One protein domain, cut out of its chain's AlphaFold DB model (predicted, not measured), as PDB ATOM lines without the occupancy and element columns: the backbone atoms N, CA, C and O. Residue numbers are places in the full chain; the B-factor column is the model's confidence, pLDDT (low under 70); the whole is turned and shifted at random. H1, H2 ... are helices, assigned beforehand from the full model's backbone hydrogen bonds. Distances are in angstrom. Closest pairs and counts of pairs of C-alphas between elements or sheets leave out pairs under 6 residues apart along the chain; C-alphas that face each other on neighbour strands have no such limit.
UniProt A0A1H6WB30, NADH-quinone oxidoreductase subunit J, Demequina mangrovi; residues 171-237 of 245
ATOM      1  N   LEU A 171      -9.494   1.608  -2.836       90.31
ATOM      2  CA  LEU A 171     -10.740   1.518  -2.078       90.31
ATOM      3  C   LEU A 171     -10.593   2.064  -0.655       90.31
ATOM      4  O   LEU A 171     -11.422   2.865  -0.236       90.31
ATOM      5  N   GLU A 172      -9.547   1.678   0.082       92.44
ATOM      6  CA  GLU A 172      -9.285   2.210   1.430       92.44
ATOM      7  C   GLU A 172      -9.070   3.722   1.414       92.44
ATOM      8  O   GLU A 172      -9.636   4.431   2.241       92.44
ATOM      9  N   VAL A 173      -8.284   4.220   0.453       91.12
ATOM     10  CA  VAL A 173      -8.037   5.659   0.306       91.12
ATOM     11  C   VAL A 173      -9.345   6.400   0.031       91.12
ATOM     12  O   VAL A 173      -9.608   7.416   0.668       91.12
ATOM     13  N   GLN A 174     -10.190   5.883  -0.866       89.19
ATOM     14  CA  GLN A 174     -11.495   6.478  -1.161       89.19
ATOM     15  C   GLN A 174     -12.445   6.415   0.040       89.19
ATOM     16  O   GLN A 174     -13.126   7.398   0.322       89.19
ATOM     17  N   ARG A 175     -12.468   5.297   0.775       90.75
ATOM     18  CA  ARG A 175     -13.302   5.126   1.970       90.75
ATOM     19  C   ARG A 175     -12.933   6.126   3.061       90.75
ATOM     20  O   ARG A 175     -13.822   6.796   3.574       90.75
ATOM     21  N   ASP A 176     -11.647   6.266   3.373       92.12
ATOM     22  CA  ASP A 176     -11.162   7.246   4.351       92.12
ATOM     23  C   ASP A 176     -11.496   8.677   3.926       92.12
ATOM     24  O   ASP A 176     -11.896   9.490   4.753       92.12
ATOM     25  N   ARG A 177     -11.365   8.979   2.628       88.56
ATOM     26  CA  ARG A 177     -11.689  10.292   2.061       88.56
ATOM     27  C   ARG A 177     -13.162  10.646   2.290       88.56
ATOM     28  O   ARG A 177     -13.457  11.751   2.730       88.56
ATOM     29  N   VAL A 178     -14.065   9.699   2.029       89.81
ATOM     30  CA  VAL A 178     -15.513   9.870   2.242       89.81
ATOM     31  C   VAL A 178     -15.848   9.964   3.732       89.81
ATOM     32  O   VAL A 178     -16.619  10.833   4.125       89.81
ATOM     33  N   LEU A 179     -15.230   9.136   4.585       92.06
ATOM     34  CA  LEU A 179     -15.396   9.214   6.045       92.06
ATOM     35  C   LEU A 179     -14.893  10.544   6.626       92.06
ATOM     36  O   LEU A 179     -15.466  11.043   7.588       92.06
ATOM     37  N   ALA A 180     -13.856  11.135   6.030       92.50
ATOM     38  CA  ALA A 180     -13.356  12.466   6.369       92.50
ATOM     39  C   ALA A 180     -14.254  13.612   5.856       92.50
ATOM     40  O   ALA A 180     -13.888  14.778   5.998       92.50
ATOM     41  N   GLY A 181     -15.409  13.300   5.256       87.75
ATOM     42  CA  GLY A 181     -16.381  14.280   4.775       87.75
ATOM     43  C   GLY A 181     -16.069  14.858   3.396       87.75
ATOM     44  O   GLY A 181     -16.638  15.881   3.029       87.75
ATOM     45  N   ALA A 182     -15.162  14.250   2.627       84.44
ATOM     46  CA  ALA A 182     -14.960  14.654   1.242       84.44
ATOM     47  C   ALA A 182     -16.068  14.110   0.340       84.44
ATOM     48  O   ALA A 182     -16.581  13.009   0.559       84.44
ATOM     49  N   ASP A 183     -16.336  14.830  -0.745       81.44
ATOM     50  CA  ASP A 183     -17.351  14.417  -1.700       81.44
ATOM     51  C   ASP A 183     -17.032  13.032  -2.305       81.44
ATOM     52  O   ASP A 183     -15.904  12.766  -2.764       81.44
ATOM     53  N   PRO A 184     -18.018  12.115  -2.308       81.00
ATOM     54  CA  PRO A 184     -17.855  10.788  -2.892       81.00
ATOM     55  C   PRO A 184     -17.766  10.845  -4.422       81.00
ATOM     56  O   PRO A 184     -17.232   9.924  -5.043       81.00
ATOM     57  N   VAL A 185     -18.242  11.934  -5.022       81.81
ATOM     58  CA  VAL A 185     -18.248  12.177  -6.465       81.81
ATOM     59  C   VAL A 185     -17.088  13.077  -6.889       81.81
ATOM     60  O   VAL A 185     -16.515  13.819  -6.090       81.81
ATOM     61  N   ASN A 186     -16.712  13.002  -8.166       82.31
ATOM     62  CA  ASN A 186     -15.781  13.970  -8.736       82.31
ATOM     63  C   ASN A 186     -16.433  15.354  -8.746       82.31
ATOM     64  O   ASN A 186     -17.628  15.479  -9.011       82.31
ATOM     65  N   LYS A 187     -15.633  16.391  -8.495       84.00
ATOM     66  CA  LYS A 187     -16.110  17.769  -8.594       84.00
ATOM     67  C   LYS A 187     -16.534  18.065 -10.035       84.00
ATOM     68  O   LYS A 187     -15.819  17.647 -10.953       84.00
ATOM     69  N   PRO A 188     -17.650  18.780 -10.242       85.31
ATOM     70  CA  PRO A 188     -18.032  19.216 -11.573       85.31
ATOM     71  C   PRO A 188     -16.946  20.133 -12.138       85.31
ATOM     72  O   PRO A 188     -16.291  20.878 -11.403       85.31
ATOM     73  N   MET A 189     -16.740  20.063 -13.450       87.06
ATOM     74  CA  MET A 189     -15.860  21.001 -14.139       87.06
ATOM     75  C   MET A 189     -16.444  22.426 -14.015       87.06
ATOM     76  O   MET A 189     -17.668  22.569 -13.964       87.06
ATOM     77  N   PRO A 190     -15.614  23.484 -13.936       88.31
ATOM     78  CA  PRO A 190     -16.096  24.861 -14.054       88.31
ATOM     79  C   PRO A 190     -17.020  25.036 -15.263       88.31
ATOM     80  O   PRO A 190     -16.813  24.388 -16.289       88.31
ATOM     81  N   GLY A 191     -18.046  25.872 -15.129       85.00
ATOM     82  CA  GLY A 191     -19.005  26.138 -16.203       85.00
ATOM     83  C   GLY A 191     -20.002  25.010 -16.517       85.00
ATOM     84  O   GLY A 191     -20.866  25.195 -17.372       85.00
ATOM     85  N   VAL A 192     -19.951  23.855 -15.841       84.25
ATOM     86  CA  VAL A 192     -20.969  22.798 -16.013       84.25
ATOM     87  C   VAL A 192     -22.330  23.313 -15.530       84.25
ATOM     88  O   VAL A 192     -22.431  23.868 -14.440       84.25
ATOM     89  N   TYR A 193     -23.358  23.164 -16.375       80.06
ATOM     90  CA  TYR A 193     -24.705  23.750 -16.232       80.06
ATOM     91  C   TYR A 193     -24.780  25.289 -16.229       80.06
ATOM     92  O   TYR A 193     -25.879  25.841 -16.223       80.06
ATOM     93  N   ALA A 194     -23.652  25.996 -16.317       78.81
ATOM     94  CA  ALA A 194     -23.647  27.432 -16.553       78.81
ATOM     95  C   ALA A 194     -23.936  27.735 -18.033       78.81
ATOM     96  O   ALA A 194     -23.590  26.959 -18.924       78.81
ATOM     97  N   ARG A 195     -24.502  28.913 -18.328       75.06
ATOM     98  CA  ARG A 195     -24.668  29.388 -19.721       75.06
ATOM     99  C   ARG A 195     -23.335  29.684 -20.422       75.06
ATOM    100  O   ARG A 195     -23.312  29.956 -21.617       75.06
ATOM    101  N   HIS A 196     -22.227  29.648 -19.682       71.88
ATOM    102  CA  HIS A 196     -20.896  29.948 -20.177       71.88
ATOM    103  C   HIS A 196     -19.913  28.856 -19.741       71.88
ATOM    104  O   HIS A 196     -19.674  28.662 -18.550       71.88
ATOM    105  N   ASN A 197     -19.348  28.136 -20.714       72.12
ATOM    106  CA  ASN A 197     -18.399  27.047 -20.484       72.12
ATOM    107  C   ASN A 197     -16.964  27.592 -20.398       72.12
ATOM    108  O   ASN A 197     -16.144  27.363 -21.290       72.12
ATOM    109  N   ALA A 198     -16.689  28.379 -19.358       80.44
ATOM    110  CA  ALA A 198     -15.378  28.966 -19.115       80.44
ATOM    111  C   ALA A 198     -14.793  28.511 -17.770       80.44
ATOM    112  O   ALA A 198     -15.508  28.141 -16.840       80.44
ATOM    113  N   LEU A 199     -13.460  28.506 -17.685       83.19
ATOM    114  CA  LEU A 199     -12.719  27.966 -16.538       83.19
ATOM    115  C   LEU A 199     -12.743  28.881 -15.303       83.19
ATOM    116  O   LEU A 199     -12.387  28.441 -14.209       83.19
ATOM    117  N   ASP A 200     -13.147  30.135 -15.485       84.38
ATOM    118  CA  ASP A 200     -13.254  31.202 -14.489       84.38
ATOM    119  C   ASP A 200     -14.653  31.320 -13.860       84.38
ATOM    120  O   ASP A 200     -14.849  32.141 -12.961       84.38
ATOM    121  N   VAL A 201     -15.606  30.489 -14.294       86.31
ATOM    122  CA  VAL A 201     -17.013  30.532 -13.875       86.31
ATOM    123  C   VAL A 201     -17.376  29.286 -13.050       86.31
ATOM    124  O   VAL A 201     -17.041  28.163 -13.449       86.31
ATOM    125  N   PRO A 202     -18.060  29.428 -11.896       88.19
ATOM    126  CA  PRO A 202     -18.489  28.277 -11.108       88.19
ATOM    127  C   PRO A 202     -19.529  27.431 -11.846       88.19
ATOM    128  O   PRO A 202     -20.314  27.926 -12.652       88.19
ATOM    129  N   ALA A 203     -19.519  26.126 -11.573       89.94
ATOM    130  CA  ALA A 203     -20.571  25.226 -12.035       89.94
ATOM    131  C   ALA A 203     -21.876  25.546 -11.297       89.94
ATOM    132  O   ALA A 203     -21.827  26.072 -10.184       89.94
ATOM    133  N   LEU A 204     -23.021  25.206 -11.881       87.00
ATOM    134  CA  LEU A 204     -24.319  25.338 -11.218       87.00
ATOM    135  C   LEU A 204     -24.826  23.967 -10.760       87.00
ATOM    136  O   LEU A 204     -24.621  22.963 -11.449       87.00
ATOM    137  N   ASP A 205     -25.464  23.923  -9.594       85.44
ATOM    138  CA  ASP A 205     -26.219  22.755  -9.136       85.44
ATOM    139  C   ASP A 205     -27.579  22.649  -9.873       85.44
ATOM    140  O   ASP A 205     -27.942  23.547 -10.645       85.44
ATOM    141  N   PRO A 206     -28.332  21.544  -9.708       84.31
ATOM    142  CA  PRO A 206     -29.653  21.386 -10.325       84.31
ATOM    143  C   PRO A 206     -30.662  22.483  -9.949       84.31
ATOM    144  O   PRO A 206     -31.593  22.752 -10.709       84.31
ATOM    145  N   GLU A 207     -30.474  23.133  -8.801       85.31
ATOM    146  CA  GLU A 207     -31.267  24.246  -8.281       85.31
ATOM    147  C   GLU A 207     -30.760  25.629  -8.760       85.31
ATOM    148  O   GLU A 207     -31.321  26.673  -8.401       85.31
ATOM    149  N   GLY A 208     -29.708  25.657  -9.584       82.50
ATOM    150  CA  GLY A 208     -29.094  26.861 -10.140       82.50
ATOM    151  C   GLY A 208     -28.184  27.634  -9.176       82.50
ATOM    152  O   GLY A 208     -27.826  28.773  -9.477       82.50
ATOM    153  N   GLN A 209     -27.822  27.082  -8.016       85.19
ATOM    154  CA  GLN A 209     -26.839  27.665  -7.098       85.19
ATOM    155  C   GLN A 209     -25.403  27.448  -7.595       85.19
ATOM    156  O   GLN A 209     -25.072  26.380  -8.113       85.19
ATOM    157  N   PRO A 210     -24.516  28.442  -7.414       87.12
ATOM    158  CA  PRO A 210     -23.113  28.316  -7.778       87.12
ATOM    159  C   PRO A 210     -22.364  27.358  -6.844       87.12
ATOM    160  O   PRO A 210     -22.379  27.482  -5.621       87.12
ATOM    161  N   ILE A 211     -21.624  26.428  -7.443       87.50
ATOM    162  CA  ILE A 211     -20.741  25.488  -6.762       87.50
ATOM    163  C   ILE A 211     -19.334  26.088  -6.730       87.50
ATOM    164  O   ILE A 211     -18.494  25.821  -7.589       87.50
ATOM    165  N   ASP A 212     -19.034  26.885  -5.707       81.12
ATOM    166  CA  ASP A 212     -17.767  27.625  -5.631       81.12
ATOM    167  C   ASP A 212     -16.522  26.732  -5.663       81.12
ATOM    168  O   ASP A 212     -15.448  27.154  -6.099       81.12
ATOM    169  N   HIS A 213     -16.621  25.496  -5.183       84.06
ATOM    170  CA  HIS A 213     -15.485  24.581  -5.142       84.06
ATOM    171  C   HIS A 213     -15.182  23.904  -6.491       84.06
ATOM    172  O   HIS A 213     -14.220  23.129  -6.541       84.06
ATOM    173  N   SER A 214     -15.966  24.169  -7.548       87.38
ATOM    174  CA  SER A 214     -15.707  23.682  -8.911       87.38
ATOM    175  C   SER A 214     -14.543  24.426  -9.578       87.38
ATOM    176  O   SER A 214     -13.816  23.843 -10.380       87.38
ATOM    177  N   VAL A 215     -14.320  25.695  -9.214       87.62
ATOM    178  CA  VAL A 215     -13.283  26.560  -9.799       87.62
ATOM    179  C   VAL A 215     -11.915  26.310  -9.164       87.62
ATOM    180  O   VAL A 215     -11.782  26.157  -7.946       87.62
ATOM    181  N   SER A 216     -10.867  26.300  -9.992       86.94
ATOM    182  CA  SER A 216      -9.490  26.084  -9.539       86.94
ATOM    183  C   SER A 216      -9.050  27.139  -8.521       86.94
ATOM    184  O   SER A 216      -9.176  28.344  -8.747       86.94
ATOM    185  N   ARG A 217      -8.417  26.686  -7.430       87.38
ATOM    186  CA  ARG A 217      -7.817  27.563  -6.410       87.38
ATOM    187  C   ARG A 217      -6.829  28.566  -7.022       87.38
ATOM    188  O   ARG A 217      -6.734  29.686  -6.536       87.38
ATOM    189  N   VAL A 218      -6.111  28.182  -8.081       88.38
ATOM    190  CA  VAL A 218      -5.119  29.049  -8.739       88.38
ATOM    191  C   VAL A 218      -5.778  30.276  -9.366       88.38
ATOM    192  O   VAL A 218      -5.256  31.376  -9.216       88.38
ATOM    193  N   LEU A 219      -6.926  30.104 -10.028       86.25
ATOM    194  CA  LEU A 219      -7.649  31.215 -10.651       86.25
ATOM    195  C   LEU A 219      -8.233  32.150  -9.589       86.25
ATOM    196  O   LEU A 219      -8.122  33.365  -9.730       86.25
ATOM    197  N   LYS A 220      -8.750  31.587  -8.487       84.12
ATOM    198  CA  LYS A 220      -9.245  32.371  -7.346       84.12
ATOM    199  C   LYS A 220      -8.152  33.243  -6.732       84.12
ATOM    200  O   LYS A 220      -8.358  34.426  -6.526       84.12
ATOM    201  N   ILE A 221      -6.962  32.681  -6.491       87.81
ATOM    202  CA  ILE A 221      -5.821  33.430  -5.928       87.81
ATOM    203  C   ILE A 221      -5.357  34.549  -6.871       87.81
ATOM    204  O   ILE A 221      -4.857  35.574  -6.417       87.81
ATOM    205  N   ARG A 222      -5.502  34.358  -8.185       87.75
ATOM    206  CA  ARG A 222      -5.141  35.359  -9.195       87.75
ATOM    207  C   ARG A 222      -6.225  36.414  -9.430       87.75
ATOM    208  O   ARG A 222      -6.011  37.268 -10.281       87.75
ATOM    209  N   ASN A 223      -7.357  36.356  -8.722       83.25
ATOM    210  CA  ASN A 223      -8.542  37.183  -8.983       83.25
ATOM    211  C   ASN A 223      -8.990  37.114 -10.457       83.25
ATOM    212  O   ASN A 223      -9.401  38.105 -11.049       83.25
ATOM    213  N   GLN A 224      -8.868  35.929 -11.062       83.94
ATOM    214  CA  GLN A 224      -9.256  35.635 -12.446       83.94
ATOM    215  C   GLN A 224     -10.532  34.786 -12.483       83.94
ATOM    216  O   GLN A 224     -10.658  33.897 -13.317       83.94
ATOM    217  N   THR A 225     -11.431  34.981 -11.520       82.31
ATOM    218  CA  THR A 225     -12.677  34.217 -11.380       82.31
ATOM    219  C   THR A 225     -13.834  35.163 -11.155       82.31
ATOM    220  O   THR A 225     -13.672  36.137 -10.422       82.31
ATOM    221  N   GLN A 226     -14.997  34.849 -11.718       77.12
ATOM    222  CA  GLN A 226     -16.240  35.529 -11.355       77.12
ATOM    223  C   GLN A 226     -16.759  34.935 -10.041       77.12
ATOM    224  O   GLN A 226     -16.774  33.710  -9.879       77.12
ATOM    225  N   GLU A 227     -17.150  35.781  -9.087       77.94
ATOM    226  CA  GLU A 227     -17.754  35.301  -7.842       77.94
ATOM    227  C   GLU A 227     -19.115  34.659  -8.136       77.94
ATOM    228  O   GLU A 227     -19.901  35.175  -8.932       77.94
ATOM    229  N   GLY A 228     -19.415  33.520  -7.503       71.81
ATOM    230  CA  GLY A 228     -20.629  32.759  -7.808       71.81
ATOM    231  C   GLY A 228     -21.920  33.541  -7.581       71.81
ATOM    232  O   GLY A 228     -22.863  33.403  -8.359       71.81
ATOM    233  N   VAL A 229     -21.945  34.404  -6.564       74.12
ATOM    234  CA  VAL A 229     -23.095  35.265  -6.249       74.12
ATOM    235  C   VAL A 229     -23.315  36.312  -7.344       74.12
ATOM    236  O   VAL A 229     -24.439  36.492  -7.808       74.12
ATOM    237  N   GLU A 230     -22.240  36.952  -7.812       75.00
ATOM    238  CA  GLU A 230     -22.291  37.933  -8.902       75.00
ATOM    239  C   GLU A 230     -22.685  37.281 -10.232       75.00
ATOM    240  O   GLU A 230     -23.483  37.829 -10.996       75.00
ATOM    241  N   PHE A 231     -22.165  36.082 -10.497       72.81
ATOM    242  CA  PHE A 231     -22.496  35.319 -11.693       72.81
ATOM    243  C   PHE A 231     -23.969  34.892 -11.714       72.81
ATOM    244  O   PHE A 231     -24.635  35.034 -12.741       72.81
ATOM    245  N   ARG A 232     -24.512  34.430 -10.580       73.06
ATOM    246  CA  ARG A 232     -25.937  34.094 -10.454       73.06
ATOM    247  C   ARG A 232     -26.824  35.317 -10.681       73.06
ATOM    248  O   ARG A 232     -27.764  35.243 -11.468       73.06
ATOM    249  N   ALA A 233     -26.498  36.447 -10.056       75.06
ATOM    250  CA  ALA A 233     -27.237  37.693 -10.253       75.06
ATOM    251  C   ALA A 233     -27.234  38.130 -11.731       75.06
ATOM    252  O   ALA A 233     -28.249  38.586 -12.249       75.06
ATOM    253  N   ALA A 234     -26.121  37.919 -12.441       72.50
ATOM    254  CA  ALA A 234     -26.023  38.194 -13.872       72.50
ATOM    255  C   ALA A 234     -26.839  37.229 -14.758       72.50
ATOM    256  O   ALA A 234     -27.183  37.601 -15.878       72.50
ATOM    257  N   LEU A 235     -27.141  36.010 -14.295       69.94
ATOM    258  CA  LEU A 235     -27.996  35.047 -15.006       69.94
ATOM    259  C   LEU A 235     -29.492  35.349 -14.852       69.94
ATOM    260  O   LEU A 235     -30.270  35.034 -15.757       69.94
ATOM    261  N   GLU A 236     -29.883  35.913 -13.708       72.81
ATOM    262  CA  GLU A 236     -31.268  36.270 -13.380       72.81
ATOM    263  C   GLU A 236     -31.695  37.621 -13.989       72.81
ATOM    264  O   GLU A 236     -32.889  37.907 -14.027       72.81
ATOM    265  N   ASP A 237     -30.758  38.422 -14.513       74.44
ATOM    266  CA  ASP A 237     -31.031  39.699 -15.184       74.44
ATOM    267  C   ASP A 237     -31.471  39.501 -16.657       74.44
ATOM    268  O   ASP A 237     -30.643  39.196 -17.523       74.44
TER     269      ASP A 237
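AT A GLANCE: This is residues 171 to 237 of the 245 residues of the protein "NADH-quinone oxidoreductase subunit J" of Demequina mangrovi (UniProt A0A1H6WB30). This model has little regular structure: mostly loops, with H1 at one end of the long axis, H3 toward the other and H2 out to one side. Residues 203 to 204 pair antiparallel with 210 to 211 as a tiny hairpin. The 67 printed residues include three named helices, H1, H2, H3, and no named strand; the class is all helix, with only 23 residues in named elements. It is loose, radius of gyration of the C-alphas 13.7 A, and spans 45 by 28 by 17 A.

HOW THE PARTS SIT: H1, residues 171 to 179, is apart from H2, residues 217 to 221, and H3, residues 228 to 236; H2 and H3 are apart too. Residues 176 to 181 stand free. In H1, H2 and H3 every O i to N i+4 pair is within hydrogen-bond range.

IN THESE COORDINATES: H1 begins at C-alpha 171 (-10.740, 1.518, -2.078) and measures 12.1 A. H3, 12.5 A, ends at C-alpha 236 (-31.268, 36.270, -13.380). H2 measures 6.2 A.

THE WHOLE: The farthest C-alphas, of Glu 172 and Asp 237, are 46.4 A apart. The printed part has no cut. H1 to H2 is a long link of 37 residues. Residue 235 has pLDDT under 70.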